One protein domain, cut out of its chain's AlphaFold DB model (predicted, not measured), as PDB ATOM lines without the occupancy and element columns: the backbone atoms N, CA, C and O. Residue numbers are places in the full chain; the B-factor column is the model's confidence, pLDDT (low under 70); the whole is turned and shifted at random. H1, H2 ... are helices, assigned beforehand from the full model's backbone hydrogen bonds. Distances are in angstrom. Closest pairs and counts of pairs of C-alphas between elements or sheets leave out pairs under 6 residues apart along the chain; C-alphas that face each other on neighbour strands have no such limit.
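What this domain is: This is residues 137 to 186 of the 206 residues of the protein "Exodeoxyribonuclease V, gamma subunit domain protein" of Chlamydia psittaci 08-2626_L3 (UniProt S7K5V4). One long helix, H2, is the backbone of a small body, with short H1 packed on part of one side, short H3 standing about crosswise at its far end, and the stretch after H3 folding back so that the small helix H4 comes near H2 on a different side from H1. The printed part has 50 residues with four named helices, in the order H1, H2, H3, H4, and no named strand; the class is all helix. It is compact, with a radius of gyration of the C-alphas of 10.6 A, and the C-alphas span 31 by 21 by 12 A along their three main axes.

How they stand to each other: After residues 137 to 140 comes H1, residues 141 to 145, and a tight link of 4 residues leads to H2, residues 150 to 164. H1 touches H2, which meets it with residues 153 to 157 alone; the closest C-alphas of the two are those of Cys 143 and Phe 153, 5.4 A apart. A short link of 6 residues leads on to H3, residues 171 to 176. H2 touches H3 with residues 161 to 164 alone, and their closest C-alphas, those of Asp 164 and Thr 172, are 5.8 A apart. The lines of H2 and H3 stand about perpendicular, but only just, at 73 degrees. A tight link of 4 residues leads to H4, residues 181 to 184. H4 and H2 are close but not clearly touching: their closest C-alphas, those of Arg 158 and Lys 182, are 7.5 A apart. H3 and H4 meet only through their link, and H1 is apart from both H3 and H4. In H1, H2 and H3 every pair of O i and N i+4 is within hydrogen-bond range. H4, with 4 residues, is too short for such a pair, and its one pair of O i and N i+3 is not within range.

Where its parts are: H1 begins at C-alpha 141 at (29.276, -5.245, -23.687) and measures 6.3 A from first to last C-alpha. H2 is the longest helix, 21.3 A from C-alpha 150 at (40.578, -5.120, -13.723) to C-alpha 164 at (35.188, -12.537, -32.941). H3 measures 9.0 A from first to last C-alpha. H4 measures 5.1 A and ends with C-alpha 184 at (49.143, -4.919, -27.393).

The domain as a whole: The two C-alphas farthest apart are those of Asp 148 and Pro 168, at 30.9 A, while the first and last printed C-alphas, of Pro 137 and Thr 186, are 9.2 A apart. The printed part has no cut and no long link. The mean pLDDT of the printed part is 76.7; it is under 70 at residues 165 to 166, 172, 177 to 178 and 180 to 185, and H4 has a mean of 64.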
ATOM      1  N   PRO A 137      40.351  -0.836 -26.300       71.06
ATOM      2  CA  PRO A 137      39.422  -1.758 -26.944       71.06
ATOM      3  C   PRO A 137      38.172  -1.998 -26.086       71.06
ATOM      4  O   PRO A 137      37.993  -3.049 -25.483       71.06
ATOM      5  N   LEU A 138      37.243  -1.043 -26.080       75.94
ATOM      6  CA  LEU A 138      35.897  -1.224 -25.516       75.94
ATOM      7  C   LEU A 138      34.974  -1.915 -26.534       75.94
ATOM      8  O   LEU A 138      33.993  -1.343 -27.018       75.94
ATOM      9  N   ILE A 139      35.356  -3.133 -26.919       72.56
ATOM     10  CA  ILE A 139      34.854  -3.841 -28.110       72.56
ATOM     11  C   ILE A 139      33.597  -4.688 -27.873       72.56
ATOM     12  O   ILE A 139      32.925  -5.036 -28.839       72.56
ATOM     13  N   SER A 140      33.254  -4.995 -26.621       75.56
ATOM     14  CA  SER A 140      32.075  -5.797 -26.267       75.56
ATOM     15  C   SER A 140      31.313  -5.196 -25.086       75.56
ATOM     16  O   SER A 140      31.842  -4.357 -24.358       75.56
ATOM     17  N   SER A 141      30.064  -5.624 -24.872       76.50
ATOM     18  CA  SER A 141      29.276  -5.245 -23.687       76.50
ATOM     19  C   SER A 141      29.948  -5.652 -22.380       76.50
ATOM     20  O   SER A 141      29.916  -4.888 -21.420       76.50
ATOM     21  N   ASP A 142      30.610  -6.808 -22.363       80.94
ATOM     22  CA  ASP A 142      31.301  -7.302 -21.174       80.94
ATOM     23  C   ASP A 142      32.495  -6.420 -20.792       80.94
ATOM     24  O   ASP A 142      32.732  -6.204 -19.605       80.94
ATOM     25  N   CYS A 143      33.180  -5.813 -21.772       84.38
ATOM     26  CA  CYS A 143      34.237  -4.835 -21.493       84.38
ATOM     27  C   CYS A 143      33.700  -3.647 -20.680       84.38
ATOM     28  O   CYS A 143      34.351  -3.193 -19.749       84.38
ATOM     29  N   TRP A 144      32.499  -3.154 -21.000       79.81
ATOM     30  CA  TRP A 144      31.868  -2.063 -20.249       79.81
ATOM     31  C   TRP A 144      31.397  -2.514 -18.869       79.81
ATOM     32  O   TRP A 144      31.583  -1.802 -17.884       79.81
ATOM     33  N   LYS A 145      30.806  -3.710 -18.800       82.00
ATOM     34  CA  LYS A 145      30.280  -4.295 -17.566       82.00
ATOM     35  C   LYS A 145      31.365  -4.487 -16.510       82.00
ATOM     36  O   LYS A 145      31.110  -4.246 -15.336       82.00
ATOM     37  N   PHE A 146      32.555  -4.913 -16.925       85.81
ATOM     38  CA  PHE A 146      33.664  -5.208 -16.021       85.81
ATOM     39  C   PHE A 146      34.644  -4.050 -15.842       85.81
ATOM     40  O   PHE A 146      35.716  -4.261 -15.287       85.81
ATOM     41  N   LEU A 147      34.299  -2.817 -16.236       85.38
ATOM     42  CA  LEU A 147      35.163  -1.648 -16.010       85.38
ATOM     43  C   LEU A 147      35.570  -1.462 -14.541       85.38
ATOM     44  O   LEU A 147      36.616  -0.873 -14.278       85.38
ATOM     45  N   ASP A 148      34.784  -1.960 -13.586       84.94
ATOM     46  CA  ASP A 148      35.093  -1.916 -12.156       84.94
ATOM     47  C   ASP A 148      36.041  -3.027 -11.673       84.94
ATOM     48  O   ASP A 148      36.658  -2.870 -10.621       84.94
ATOM     49  N   ASN A 149      36.240  -4.096 -12.446       87.31
ATOM     50  CA  ASN A 149      37.096  -5.227 -12.103       87.31
ATOM     51  C   ASN A 149      38.193  -5.424 -13.159       87.31
ATOM     52  O   ASN A 149      37.937  -5.918 -14.255       87.31
ATOM     53  N   SER A 150      39.434  -5.083 -12.800       86.56
ATOM     54  CA  SER A 150      40.578  -5.120 -13.723       86.56
ATOM     55  C   SER A 150      40.805  -6.494 -14.366       86.56
ATOM     56  O   SER A 150      41.002  -6.578 -15.577       86.56
ATOM     57  N   GLU A 151      40.747  -7.578 -13.591       87.00
ATOM     58  CA  GLU A 151      41.000  -8.930 -14.106       87.00
ATOM     59  C   GLU A 151      39.927  -9.344 -15.116       87.00
ATOM     60  O   GLU A 151      40.240  -9.710 -16.251       87.00
ATOM     61  N   LYS A 152      38.652  -9.189 -14.739       89.19
ATOM     62  CA  LYS A 152      37.514  -9.530 -15.603       89.19
ATOM     63  C   LYS A 152      37.429  -8.638 -16.835       89.19
ATOM     64  O   LYS A 152      37.001  -9.095 -17.889       89.19
ATOM     65  N   PHE A 153      37.850  -7.379 -16.727       88.12
ATOM     66  CA  PHE A 153      37.938  -6.461 -17.859       88.12
ATOM     67  C   PHE A 153      38.911  -6.974 -18.925       88.12
ATOM     68  O   PHE A 153      38.549  -7.095 -20.096       88.12
ATOM     69  N   HIS A 154      40.133  -7.328 -18.520       86.69
ATOM     70  CA  HIS A 154      41.145  -7.844 -19.442       86.69
ATOM     71  C   HIS A 154      40.771  -9.221 -20.002       86.69
ATOM     72  O   HIS A 154      41.033  -9.505 -21.173       86.69
ATOM     73  N   GLU A 155      40.127 -10.068 -19.196       88.44
ATOM     74  CA  GLU A 155      39.564 -11.339 -19.653       88.44
ATOM     75  C   GLU A 155      38.469 -11.125 -20.709       88.44
ATOM     76  O   GLU A 155      38.479 -11.787 -21.747       88.44
ATOM     77  N   ALA A 156      37.572 -10.157 -20.502       86.94
ATOM     78  CA  ALA A 156      36.510  -9.827 -21.448       86.94
ATOM     79  C   ALA A 156      37.042  -9.274 -22.774       86.94
ATOM     80  O   ALA A 156      36.546  -9.671 -23.829       86.94
ATOM     81  N   ILE A 157      38.071  -8.416 -22.748       85.88
ATOM     82  CA  ILE A 157      38.750  -7.955 -23.971       85.88
ATOM     83  C   ILE A 157      39.310  -9.155 -24.728       85.88
ATOM     84  O   ILE A 157      39.025  -9.324 -25.912       85.88
ATOM     85  N   ARG A 158      40.083 -10.007 -24.046       84.31
ATOM     86  CA  ARG A 158      40.713 -11.176 -24.667       84.31
ATOM     87  C   ARG A 158      39.674 -12.103 -25.281       84.31
ATOM     88  O   ARG A 158      39.811 -12.476 -26.439       84.31
ATOM     89  N   THR A 159      38.617 -12.399 -24.531       85.88
ATOM     90  CA  THR A 159      37.528 -13.282 -24.955       85.88
ATOM     91  C   THR A 159      36.795 -12.712 -26.162       85.88
ATOM     92  O   THR A 159      36.542 -13.439 -27.117       85.88
ATOM     93  N   ALA A 160      36.489 -11.413 -26.163       81.44
ATOM     94  CA  ALA A 160      35.820 -10.761 -27.284       81.44
ATOM     95  C   ALA A 160      36.691 -10.756 -28.550       81.44
ATOM     96  O   ALA A 160      36.189 -11.027 -29.638       81.44
ATOM     97  N   ILE A 161      38.000 -10.507 -28.417       79.25
ATOM     98  CA  ILE A 161      38.917 -10.626 -29.556       79.25
ATOM     99  C   ILE A 161      38.989 -12.083 -30.014       79.25
ATOM    100  O   ILE A 161      38.822 -12.326 -31.193       79.25
ATOM    101  N   GLU A 162      39.188 -13.065 -29.137       80.19
ATOM    102  CA  GLU A 162      39.320 -14.477 -29.532       80.19
ATOM    103  C   GLU A 162      38.041 -15.057 -30.156       80.19
ATOM    104  O   GLU A 162      38.115 -15.805 -31.135       80.19
ATOM    105  N   ALA A 163      36.866 -14.701 -29.633       76.31
ATOM    106  CA  ALA A 163      35.581 -15.149 -30.159       76.31
ATOM    107  C   ALA A 163      35.288 -14.538 -31.538       76.31
ATOM    108  O   ALA A 163      34.881 -15.250 -32.460       76.31
ATOM    109  N   ASP A 164      35.543 -13.237 -31.707       73.88
ATOM    110  CA  ASP A 164      35.188 -12.537 -32.941       73.88
ATOM    111  C   ASP A 164      36.310 -12.539 -33.993       73.88
ATOM    112  O   ASP A 164      36.026 -12.460 -35.189       73.88
ATOM    113  N   ALA A 165      37.586 -12.640 -33.595       67.44
ATOM    114  CA  ALA A 165      38.740 -12.652 -34.507       67.44
ATOM    115  C   ALA A 165      38.833 -13.926 -35.346       67.44
ATOM    116  O   ALA A 165      39.607 -13.970 -36.297       67.44
ATOM    117  N   ASN A 166      38.016 -14.932 -35.036       69.06
ATOM    118  CA  ASN A 166      37.873 -16.150 -35.823       69.06
ATOM    119  C   ASN A 166      36.630 -16.130 -36.734       69.06
ATOM    120  O   ASN A 166      36.387 -17.102 -37.448       69.06
ATOM    121  N   ASN A 167      35.846 -15.042 -36.743       74.88
ATOM    122  CA  ASN A 167      34.638 -14.914 -37.556       74.88
ATOM    123  C   ASN A 167      34.764 -13.794 -38.613       74.88
ATOM    124  O   ASN A 167      34.496 -12.629 -38.307       74.88
ATOM    125  N   PRO A 168      35.058 -14.131 -39.883       75.88
ATOM    126  CA  PRO A 168      35.239 -13.163 -40.972       75.88
ATOM    127  C   PRO A 168      34.051 -12.230 -41.243       75.88
ATOM    128  O   PRO A 168      34.219 -11.193 -41.886       75.88
ATOM    129  N   SER A 169      32.851 -12.583 -40.770       78.69
ATOM    130  CA  SER A 169      31.650 -11.752 -40.922       78.69
ATOM    131  C   SER A 169      31.586 -10.571 -39.945       78.69
ATOM    132  O   SER A 169      30.798  -9.648 -40.154       78.69
ATOM    133  N   LEU A 170      32.411 -10.565 -38.892       74.25
ATOM    134  CA  LEU A 170      32.399  -9.538 -37.853       74.25
ATOM    135  C   LEU A 170      33.470  -8.471 -38.099       74.25
ATOM    136  O   LEU A 170      34.583  -8.747 -38.541       74.25
ATOM    137  N   SER A 171      33.160  -7.217 -37.753       70.56
ATOM    138  CA  SER A 171      34.112  -6.105 -37.918       70.56
ATOM    139  C   SER A 171      35.384  -6.272 -37.075       70.56
ATOM    140  O   SER A 171      36.444  -5.766 -37.443       70.56
ATOM    141  N   THR A 172      35.287  -6.992 -35.956       69.44
ATOM    142  CA  THR A 172      36.397  -7.317 -35.057       69.44
ATOM    143  C   THR A 172      37.434  -8.192 -35.769       69.44
ATOM    144  O   THR A 172      38.621  -7.888 -35.693       69.44
ATOM    145  N   PHE A 173      37.019  -9.181 -36.572       70.12
ATOM    146  CA  PHE A 173      37.934  -9.996 -37.383       70.12
ATOM    147  C   PHE A 173      38.876  -9.138 -38.220       70.12
ATOM    148  O   PHE A 173      40.095  -9.203 -38.073       70.12
ATOM    149  N   TRP A 174      38.333  -8.234 -39.029       71.31
ATOM    150  CA  TRP A 174      39.153  -7.401 -39.909       71.31
ATOM    151  C   TRP A 174      40.076  -6.447 -39.145       71.31
ATOM    152  O   TRP A 174      41.151  -6.113 -39.638       71.31
ATOM    153  N   LYS A 175      39.710  -6.068 -37.916       72.00
ATOM    154  CA  LYS A 175      40.535  -5.221 -37.048       72.00
ATOM    155  C   LYS A 175      41.711  -5.966 -36.405       72.00
ATOM    156  O   LYS A 175      42.721  -5.317 -36.141       72.00
ATOM    157  N   PHE A 176      41.604  -7.280 -36.173       71.50
ATOM    158  CA  PHE A 176      42.560  -8.022 -35.334       71.50
ATOM    159  C   PHE A 176      43.172  -9.291 -35.958       71.50
ATOM    160  O   PHE A 176      44.193  -9.740 -35.452       71.50
ATOM    161  N   HIS A 177      42.646  -9.832 -37.067       68.88
ATOM    162  CA  HIS A 177      43.086 -11.116 -37.656       68.88
ATOM    163  C   HIS A 177      44.586 -11.211 -38.003       68.88
ATOM    164  O   HIS A 177      45.124 -12.310 -38.036       68.88
ATOM    165  N   ASN A 178      45.267 -10.079 -38.224       67.44
ATOM    166  CA  ASN A 178      46.706 -10.015 -38.526       67.44
ATOM    167  C   ASN A 178      47.521  -9.251 -37.465       67.44
ATOM    168  O   ASN A 178      48.623  -8.787 -37.754       67.44
ATOM    169  N   ARG A 179      46.980  -9.037 -36.259       70.31
ATOM    170  CA  ARG A 179      47.676  -8.323 -35.175       70.31
ATOM    171  C   ARG A 179      48.062  -9.295 -34.070       70.31
ATOM    172  O   ARG A 179      47.257 -10.140 -33.697       70.31
ATOM    173  N   ASP A 180      49.251  -9.128 -33.499       67.31
ATOM    174  CA  ASP A 180      49.618  -9.815 -32.258       67.31
ATOM    175  C   ASP A 180      48.978  -9.090 -31.066       67.31
ATOM    176  O   ASP A 180      49.551  -8.200 -30.440       67.31
ATOM    177  N   TYR A 181      47.705  -9.396 -30.830       65.00
ATOM    178  CA  TYR A 181      46.856  -8.670 -29.888       65.00
ATOM    179  C   TYR A 181      47.052  -9.100 -28.428       65.00
ATOM    180  O   TYR A 181      46.519  -8.452 -27.528       65.00
ATOM    181  N   LYS A 182      47.797 -10.178 -28.158       64.75
ATOM    182  CA  LYS A 182      47.896 -10.744 -26.804       64.75
ATOM    183  C   LYS A 182      48.621  -9.825 -25.819       64.75
ATOM    184  O   LYS A 182      48.270  -9.828 -24.645       64.75
ATOM    185  N   GLU A 183      49.559  -9.011 -26.301       61.22
ATOM    186  CA  GLU A 183      50.315  -8.061 -25.470       61.22
ATOM    187  C   GLU A 183      49.974  -6.588 -25.759       61.22
ATOM    188  O   GLU A 183      50.216  -5.716 -24.927       61.22
ATOM    189  N   GLN A 184      49.357  -6.293 -26.909       64.19
ATOM    190  CA  GLN A 184      49.143  -4.919 -27.393       64.19
ATOM    191  C   GLN A 184      47.953  -4.184 -26.761       64.19
ATOM    192  O   GLN A 184      47.851  -2.968 -26.896       64.19
ATOM    193  N   PHE A 185      47.045  -4.896 -26.093       68.25
ATOM    194  CA  PHE A 185      45.769  -4.341 -25.616       68.25
ATOM    195  C   PHE A 185      45.644  -4.286 -24.094       68.25
ATOM    196  O   PHE A 185      44.538  -4.210 -23.559       68.25
ATOM    197  N   THR A 186      46.778  -4.302 -23.395       70.81
ATOM    198  CA  THR A 186      46.809  -4.106 -21.946       70.81
ATOM    199  C   THR A 186      46.486  -2.650 -21.635       70.81
ATOM    200  O   THR A 186      47.217  -1.743 -22.027       70.81
TER     201      THR A 186